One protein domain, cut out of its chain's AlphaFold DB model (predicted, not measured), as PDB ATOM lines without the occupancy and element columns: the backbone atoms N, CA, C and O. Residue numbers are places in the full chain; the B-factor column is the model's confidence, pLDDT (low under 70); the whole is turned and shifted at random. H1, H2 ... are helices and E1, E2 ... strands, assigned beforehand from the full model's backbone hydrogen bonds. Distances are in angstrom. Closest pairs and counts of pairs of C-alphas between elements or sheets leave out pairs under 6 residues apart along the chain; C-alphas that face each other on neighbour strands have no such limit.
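Overview. This is residues 447 to 508 of the 512 residues of an uncharacterized protein of Paracoccus subflavus (UniProt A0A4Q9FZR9). A small head, made of the short helix H1 packed on the two-stranded hairpin E1 and E2, mainly on E2, and of long loops, has one longer helix, H2, reaching away from it as an arm; residues 499 to 508, of which 499 to 507 belong to H2, stick out free. Residues 476 to 491, a long stretch with no named element, lead from the hairpin to that arm. The printed part has 62 residues with two named helices and two named strands, in the order H1, E1, E2, H2; the sheet has the order E1 - E2 and is antiparallel. The class is mixed, helices and strands, with 29 residues, under half, in named elements. The whole is only just loose, close to compact, with a radius of gyration of the C-alphas of 12.9 A and spans of 37 by 28 by 22 A.

Along the chain. Start at Tyr 447, and find C-alpha 450 at (79.100, 41.926, 61.734), where H1 begins; it takes residues 450 to 455 and is 8.6 A long from first to last C-alpha. Go on to Arg 467, where E1 begins; it takes residues 467 to 470, 9.3 A from first to last C-alpha. E2, residues 473 to 475, comes next and measures 7.2 A. Find C-alpha 492 at (66.259, 49.603, 52.479); from there H2, residues 492 to 507, runs 22.1 A to C-alpha 507 at (71.997, 58.896, 33.292).

Arrangement. Look first at the hairpin: E1 and E2 are antiparallel neighbours, with 147 degrees between their directions. C-alphas 468 and 474 face each other at 4.5 A. Across the pair, N 467 and O 475 are 2.8 A apart and N 469 and O 473 are 2.9 A apart, both within hydrogen-bond range. Residues 447 to 448 also pair, antiparallel, with residues 473 to 474 of E2. Between H1 and E2 the closest C-alphas are those of Ile 450 and Phe 474, at 6.2 A. Between H1 and E1 the closest are those of Ile 450 and Asn 468, at 7.9 A. H2 is apart from H1 and from E1. In H1 and H2 every O i to N i+4 pair is within hydrogen-bond range.

Size, cuts and confidence. The two C-alphas farthest apart are those of Gly 471 and Asn 507, at 38.3 A. Without residues 499 to 508, the body of 52 residues spans 28 by 28 by 18 A. The printed part has no cut. The links H1 to E1 and E2 to H2 are long, and the link E1 to E2 is tight. The mean pLDDT of the printed part is 89.2; look for values under 70 at residues 461 to 463 and 507 to 508.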
ATOM      1  N   TYR A 447      76.483  41.253  54.055       97.56
ATOM      2  CA  TYR A 447      77.808  41.596  54.567       97.56
ATOM      3  C   TYR A 447      78.567  40.371  55.061       97.56
ATOM      4  O   TYR A 447      78.038  39.551  55.814       97.56
ATOM      5  N   ASN A 448      79.856  40.313  54.729       96.25
ATOM      6  CA  ASN A 448      80.803  39.382  55.320       96.25
ATOM      7  C   ASN A 448      81.373  39.976  56.620       96.25
ATOM      8  O   ASN A 448      82.358  40.716  56.625       96.25
ATOM      9  N   GLY A 449      80.726  39.649  57.734       96.31
ATOM     10  CA  GLY A 449      81.113  40.044  59.082       96.31
ATOM     11  C   GLY A 449      80.229  41.138  59.682       96.31
ATOM     12  O   GLY A 449      79.848  42.115  59.037       96.31
ATOM     13  N   ILE A 450      79.959  41.003  60.982       95.50
ATOM     14  CA  ILE A 450      79.100  41.926  61.734       95.50
ATOM     15  C   ILE A 450      79.622  43.367  61.731       95.50
ATOM     16  O   ILE A 450      78.835  44.309  61.733       95.50
ATOM     17  N   GLN A 451      80.943  43.562  61.694       95.69
ATOM     18  CA  GLN A 451      81.529  44.901  61.666       95.69
ATOM     19  C   GLN A 451      81.204  45.634  60.358       95.69
ATOM     20  O   GLN A 451      80.872  46.812  60.392       95.69
ATOM     21  N   ALA A 452      81.245  44.938  59.217       95.50
ATOM     22  CA  ALA A 452      80.887  45.533  57.933       95.50
ATOM     23  C   ALA A 452      79.407  45.944  57.913       95.50
ATOM     24  O   ALA A 452      79.103  47.073  57.544       95.50
ATOM     25  N   CYS A 453      78.518  45.078  58.411       96.25
ATOM     26  CA  CYS A 453      77.099  45.405  58.537       96.25
ATOM     27  C   CYS A 453      76.861  46.599  59.478       96.25
ATOM     28  O   CYS A 453      76.154  47.536  59.125       96.25
ATOM     29  N   THR A 454      77.475  46.601  60.668       94.25
ATOM     30  CA  THR A 454      77.261  47.672  61.662       94.25
ATOM     31  C   THR A 454      77.780  49.026  61.190       94.25
ATOM     32  O   THR A 454      77.176  50.045  61.510       94.25
ATOM     33  N   ASN A 455      78.852  49.041  60.394       93.62
ATOM     34  CA  ASN A 455      79.384  50.258  59.785       93.62
ATOM     35  C   ASN A 455      78.473  50.840  58.688       93.62
ATOM     36  O   ASN A 455      78.567  52.035  58.427       93.62
ATOM     37  N   ASP A 456      77.625  50.025  58.050       92.69
ATOM     38  CA  ASP A 456      76.671  50.470  57.020       92.69
ATOM     39  C   ASP A 456      75.281  50.825  57.586       92.69
ATOM     40  O   ASP A 456      74.376  51.241  56.856       92.69
ATOM     41  N   LEU A 457      75.078  50.681  58.901       89.81
ATOM     42  CA  LEU A 457      73.809  51.056  59.515       89.81
ATOM     43  C   LEU A 457      73.536  52.557  59.317       89.81
ATOM     44  O   LEU A 457      74.436  53.387  59.485       89.81
ATOM     45  N   PRO A 458      72.291  52.927  58.980       83.19
ATOM     46  CA  PRO A 458      71.917  54.319  58.808       83.19
ATOM     47  C   PRO A 458      72.065  55.082  60.133       83.19
ATOM     48  O   PRO A 458      71.807  54.567  61.220       83.19
ATOM     49  N   THR A 459      72.491  56.342  60.042       76.56
ATOM     50  CA  THR A 459      72.689  57.224  61.208       76.56
ATOM     51  C   THR A 459      71.427  58.002  61.593       76.56
ATOM     52  O   THR A 459      71.436  58.752  62.566       76.56
ATOM     53  N   ASP A 460      70.330  57.804  60.859       70.44
ATOM     54  CA  ASP A 460      69.059  58.527  60.983       70.44
ATOM     55  C   ASP A 460      68.169  58.054  62.149       70.44
ATOM     56  O   ASP A 460      67.046  58.528  62.317       70.44
ATOM     57  N   GLY A 461      68.669  57.138  62.983       57.59
ATOM     58  CA  GLY A 461      67.952  56.624  64.147       57.59
ATOM     59  C   GLY A 461      66.907  55.556  63.823       57.59
ATOM     60  O   GLY A 461      66.150  55.170  64.717       57.59
ATOM     61  N   THR A 462      66.862  55.046  62.588       65.12
ATOM     62  CA  THR A 462      66.086  53.839  62.283       65.12
ATOM     63  C   THR A 462      66.647  52.639  63.051       65.12
ATOM     64  O   THR A 462      67.856  52.466  63.199       65.12
ATOM     65  N   ALA A 463      65.757  51.796  63.584       62.03
ATOM     66  CA  ALA A 463      66.108  50.622  64.389       62.03
ATOM     67  C   ALA A 463      66.642  49.455  63.532       62.03
ATOM     68  O   ALA A 463      66.254  48.304  63.730       62.03
ATOM     69  N   ALA A 464      67.498  49.745  62.552       74.06
ATOM     70  CA  ALA A 464      68.179  48.724  61.775       74.06
ATOM     71  C   ALA A 464      69.203  48.024  62.679       74.06
ATOM     72  O   ALA A 464      70.074  48.660  63.279       74.06
ATOM     73  N   VAL A 465      69.082  46.704  62.805       87.44
ATOM     74  CA  VAL A 465      69.994  45.877  63.601       87.44
ATOM     75  C   VAL A 465      70.555  44.798  62.697       87.44
ATOM     76  O   VAL A 465      69.810  44.094  62.025       87.44
ATOM     77  N   CYS A 466      71.876  44.646  62.714       94.31
ATOM     78  CA  CYS A 466      72.535  43.564  62.000       94.31
ATOM     79  C   CYS A 466      72.067  42.205  62.520       94.31
ATOM     80  O   CYS A 466      72.327  41.850  63.674       94.31
ATOM     81  N   ARG A 467      71.413  41.437  61.651       94.25
ATOM     82  CA  ARG A 467      71.007  40.052  61.888       94.25
ATOM     83  C   ARG A 467      71.968  39.104  61.189       94.25
ATOM     84  O   ARG A 467      72.426  39.368  60.081       94.25
ATOM     85  N   ASN A 468      72.287  37.997  61.849       95.19
ATOM     86  CA  ASN A 468      73.026  36.910  61.218       95.19
ATOM     87  C   ASN A 468      72.069  36.105  60.330       95.19
ATOM     88  O   ASN A 468      70.985  35.745  60.786       95.19
ATOM     89  N   ILE A 469      72.475  35.835  59.091       94.38
ATOM     90  CA  ILE A 469      71.771  34.922  58.181       94.38
ATOM     91  C   ILE A 469      72.315  33.507  58.397       94.38
ATOM     92  O   ILE A 469      71.577  32.585  58.729       94.38
ATOM     93  N   THR A 470      73.634  33.353  58.253       94.19
ATOM     94  CA  THR A 470      74.372  32.111  58.508       94.19
ATOM     95  C   THR A 470      75.861  32.408  58.670       94.19
ATOM     96  O   THR A 470      76.379  33.331  58.049       94.19
ATOM     97  N   GLY A 471      76.590  31.641  59.484       92.81
ATOM     98  CA  GLY A 471      78.047  31.775  59.609       92.81
ATOM     99  C   GLY A 471      78.511  33.224  59.839       92.81
ATOM    100  O   GLY A 471      78.129  33.851  60.824       92.81
ATOM    101  N   MET A 472      79.328  33.758  58.922       93.88
ATOM    102  CA  MET A 472      79.810  35.152  58.942       93.88
ATOM    103  C   MET A 472      78.983  36.107  58.063       93.88
ATOM    104  O   MET A 472      79.432  37.210  57.774       93.88
ATOM    105  N   VAL A 473      77.795  35.699  57.634       96.12
ATOM    106  CA  VAL A 473      76.933  36.430  56.703       96.12
ATOM    107  C   VAL A 473      75.857  37.188  57.483       96.12
ATOM    108  O   VAL A 473      75.139  36.598  58.295       96.12
ATOM    109  N   PHE A 474      75.762  38.498  57.269       96.62
ATOM    110  CA  PHE A 474      74.849  39.394  57.985       96.62
ATOM    111  C   PHE A 474      74.090  40.303  57.019       96.62
ATOM    112  O   PHE A 474      74.607  40.639  55.966       96.62
ATOM    113  N   THR A 475      72.914  40.765  57.419       96.00
ATOM    114  CA  THR A 475      72.164  41.845  56.752       96.00
ATOM    115  C   THR A 475      71.550  42.747  57.820       96.00
ATOM    116  O   THR A 475      71.477  42.366  58.993       96.00
ATOM    117  N   SER A 476      71.151  43.956  57.441       94.81
ATOM    118  CA  SER A 476      70.404  44.866  58.317       94.81
ATOM    119  C   SER A 476      68.958  45.074  57.881       94.81
ATOM    120  O   SER A 476      68.245  45.815  58.559       94.81
ATOM    121  N   ASP A 477      68.539  44.471  56.763       93.00
ATOM    122  CA  ASP A 477      67.163  44.611  56.305       93.00
ATOM    123  C   ASP A 477      66.195  43.816  57.202       93.00
ATOM    124  O   ASP A 477      66.514  42.712  57.681       93.00
ATOM    125  N   PRO A 478      65.033  44.417  57.532       90.69
ATOM    126  CA  PRO A 478      64.011  43.762  58.329       90.69
ATOM    127  C   PRO A 478      63.325  42.657  57.520       90.69
ATOM    128  O   PRO A 478      63.382  42.630  56.304       90.69
ATOM    129  N   LEU A 479      62.612  41.763  58.203       89.38
ATOM    130  CA  LEU A 479      61.717  40.813  57.538       89.38
ATOM    131  C   LEU A 479      60.279  41.362  57.496       89.38
ATOM    132  O   LEU A 479      59.872  42.032  58.452       89.38
ATOM    133  N   PRO A 480      59.466  41.009  56.479       91.44
ATOM    134  CA  PRO A 480      59.828  40.250  55.274       91.44
ATOM    135  C   PRO A 480      60.680  41.079  54.302       91.44
ATOM    136  O   PRO A 480      60.576  42.301  54.292       91.44
ATOM    137  N   ASP A 481      61.484  40.399  53.487       92.50
ATOM    138  CA  ASP A 481      62.493  40.992  52.606       92.50
ATOM    139  C   ASP A 481      62.508  40.313  51.238       92.50
ATOM    140  O   ASP A 481      62.273  39.106  51.185       92.50
ATOM    141  N   LEU A 482      62.776  41.069  50.168       95.06
ATOM    142  CA  LEU A 482      62.786  40.579  48.790       95.06
ATOM    143  C   LEU A 482      63.664  39.341  48.679       95.06
ATOM    144  O   LEU A 482      63.222  38.328  48.147       95.06
ATOM    145  N   MET A 483      64.865  39.414  49.246       95.75
ATOM    146  CA  MET A 483      65.886  38.385  49.147       95.75
ATOM    147  C   MET A 483      65.730  37.291  50.215       95.75
ATOM    148  O   MET A 483      66.623  36.463  50.384       95.75
ATOM    149  N   THR A 484      64.612  37.241  50.951       91.81
ATOM    150  CA  THR A 484      64.329  36.188  51.944       91.81
ATOM    151  C   THR A 484      63.086  35.376  51.572       91.81
ATOM    152  O   THR A 484      61.982  35.822  51.861       91.81
ATOM    153  N   ASP A 485      63.250  34.148  51.065       80.94
ATOM    154  CA  ASP A 485      62.164  33.195  50.748       80.94
ATOM    155  C   ASP A 485      61.075  33.783  49.824       80.94
ATOM    156  O   ASP A 485      59.905  33.850  50.224       80.94
ATOM    157  N   ASP A 486      61.463  34.255  48.634       80.88
ATOM    158  CA  ASP A 486      60.557  34.721  47.571       80.88
ATOM    159  C   ASP A 486      59.456  35.656  48.092       80.88
ATOM    160  O   ASP A 486      58.259  35.355  48.075       80.88
ATOM    161  N   ARG A 487      59.839  36.815  48.638       87.50
ATOM    162  CA  ARG A 487      58.871  37.846  49.057       87.50
ATOM    163  C   ARG A 487      58.892  39.002  48.082       87.50
ATOM    164  O   ARG A 487      59.866  39.265  47.405       87.50
ATOM    165  N   MET A 488      57.813  39.776  48.068       88.25
ATOM    166  CA  MET A 488      57.687  40.949  47.193       88.25
ATOM    167  C   MET A 488      58.098  42.268  47.876       88.25
ATOM    168  O   MET A 488      57.725  43.345  47.416       88.25
ATOM    169  N   THR A 489      58.794  42.233  49.015       91.69
ATOM    170  CA  THR A 489      59.050  43.445  49.816       91.69
ATOM    171  C   THR A 489      60.481  43.922  49.648       91.69
ATOM    172  O   THR A 489      61.357  43.439  50.341       91.69
ATOM    173  N   PHE A 490      60.707  44.913  48.784       94.06
ATOM    174  CA  PHE A 490      61.997  45.606  48.734       94.06
ATOM    175  C   PHE A 490      62.203  46.416  50.016       94.06
ATOM    176  O   PHE A 490      61.440  47.368  50.268       94.06
ATOM    177  N   ASN A 491      63.236  46.086  50.786       93.88
ATOM    178  CA  ASN A 491      63.657  46.858  51.951       93.88
ATOM    179  C   ASN A 491      64.779  47.838  51.609       93.88
ATOM    180  O   ASN A 491      65.042  48.150  50.451       93.88
ATOM    181  N   ARG A 492      65.366  48.458  52.634       93.69
ATOM    182  CA  ARG A 492      66.259  49.603  52.479       93.69
ATOM    183  C   ARG A 492      67.491  49.241  51.657       93.69
ATOM    184  O   ARG A 492      67.880  50.046  50.810       93.69
ATOM    185  N   LEU A 493      68.132  48.108  51.929       95.00
ATOM    186  CA  LEU A 493      69.343  47.716  51.217       95.00
ATOM    187  C   LEU A 493      69.026  47.284  49.785       95.00
ATOM    188  O   LEU A 493      69.746  47.715  48.882       95.00
ATOM    189  N   ASP A 494      67.927  46.552  49.574       96.12
ATOM    190  CA  ASP A 494      67.449  46.204  48.227       96.12
ATOM    191  C   ASP A 494      67.212  47.459  47.384       96.12
ATOM    192  O   ASP A 494      67.795  47.624  46.313       96.12
ATOM    193  N   ARG A 495      66.393  48.386  47.906       95.81
ATOM    194  CA  ARG A 495      66.053  49.649  47.234       95.81
ATOM    195  C   ARG A 495      67.293  50.465  46.965       95.81
ATOM    196  O   ARG A 495      67.476  50.919  45.854       95.81
ATOM    197  N   ARG A 496      68.193  50.600  47.942       95.06
ATOM    198  CA  ARG A 496      69.428  51.372  47.769       95.06
ATOM    199  C   ARG A 496      70.248  50.880  46.575       95.06
ATOM    200  O   ARG A 496      70.813  51.695  45.850       95.06
ATOM    201  N   ARG A 497      70.350  49.564  46.390       95.38
ATOM    202  CA  ARG A 497      71.076  48.966  45.266       95.38
ATOM    203  C   ARG A 497      70.299  49.096  43.957       95.38
ATOM    204  O   ARG A 497      70.901  49.442  42.942       95.38
ATOM    205  N   ALA A 498      68.997  48.824  43.989       95.81
ATOM    206  CA  ALA A 498      68.136  48.902  42.819       95.81
ATOM    207  C   ALA A 498      68.009  50.344  42.307       95.81
ATOM    208  O   ALA A 498      68.293  50.587  41.141       95.81
ATOM    209  N   ASP A 499      67.736  51.310  43.185       95.12
ATOM    210  CA  ASP A 499      67.702  52.745  42.888       95.12
ATOM    211  C   ASP A 499      69.035  53.204  42.288       95.12
ATOM    212  O   ASP A 499      69.038  53.872  41.263       95.12
ATOM    213  N   TRP A 500      70.177  52.774  42.843       93.69
ATOM    214  CA  TRP A 500      71.489  53.092  42.268       93.69
ATOM    215  C   TRP A 500      71.655  52.589  40.830       93.69
ATOM    216  O   TRP A 500      72.187  53.321  39.994       93.69
ATOM    217  N   LEU A 501      71.232  51.354  40.533       92.81
ATOM    218  CA  LEU A 501      71.329  50.823  39.172       92.81
ATOM    219  C   LEU A 501      70.366  51.558  38.243       92.81
ATOM    220  O   LEU A 501      70.779  52.019  37.185       92.81
ATOM    221  N   LEU A 502      69.112  51.711  38.661       91.94
ATOM    222  CA  LEU A 502      68.101  52.412  37.887       91.94
ATOM    223  C   LEU A 502      68.557  53.854  37.588       91.94
ATOM    224  O   LEU A 502      68.398  54.334  36.464       91.94
ATOM    225  N   ASP A 503      69.137  54.558  38.565       89.38
ATOM    226  CA  ASP A 503      69.662  55.926  38.416       89.38
ATOM    227  C   ASP A 503      70.864  55.971  37.492       89.38
ATOM    228  O   ASP A 503      70.991  56.897  36.692       89.38
ATOM    229  N   ARG A 504      71.723  54.955  37.542       86.38
ATOM    230  CA  ARG A 504      72.804  54.824  36.572       86.38
ATOM    231  C   ARG A 504      72.258  54.659  35.156       86.38
ATOM    232  O   ARG A 504      72.715  55.389  34.285       86.38
ATOM    233  N   CYS A 505      71.276  53.784  34.947       83.88
ATOM    234  CA  CYS A 505      70.617  53.609  33.652       83.88
ATOM    235  C   CYS A 505      70.045  54.928  33.129       83.88
ATOM    236  O   CYS A 505      70.344  55.350  32.025       83.88
ATOM    237  N   ALA A 506      69.290  55.652  33.958       74.38
ATOM    238  CA  ALA A 506      68.677  56.917  33.547       74.38
ATOM    239  C   ALA A 506      69.696  57.983  33.083       74.38
ATOM    240  O   ALA A 506      69.333  58.874  32.316       74.38
ATOM    241  N   ASN A 507      70.958  57.889  33.525       68.69
ATOM    242  CA  ASN A 507      71.997  58.896  33.292       68.69
ATOM    243  C   ASN A 507      73.164  58.429  32.399       68.69
ATOM    244  O   ASN A 507      74.031  59.240  32.071       68.69
ATOM    245  N   ALA A 508      73.240  57.149  32.026       65.88
ATOM    246  CA  ALA A 508      74.342  56.610  31.231       65.88
ATOM    247  C   ALA A 508      74.038  56.689  29.727       65.88
ATOM    248  O   ALA A 508      72.987  56.257  29.270       65.88
TER     249      ALA A 508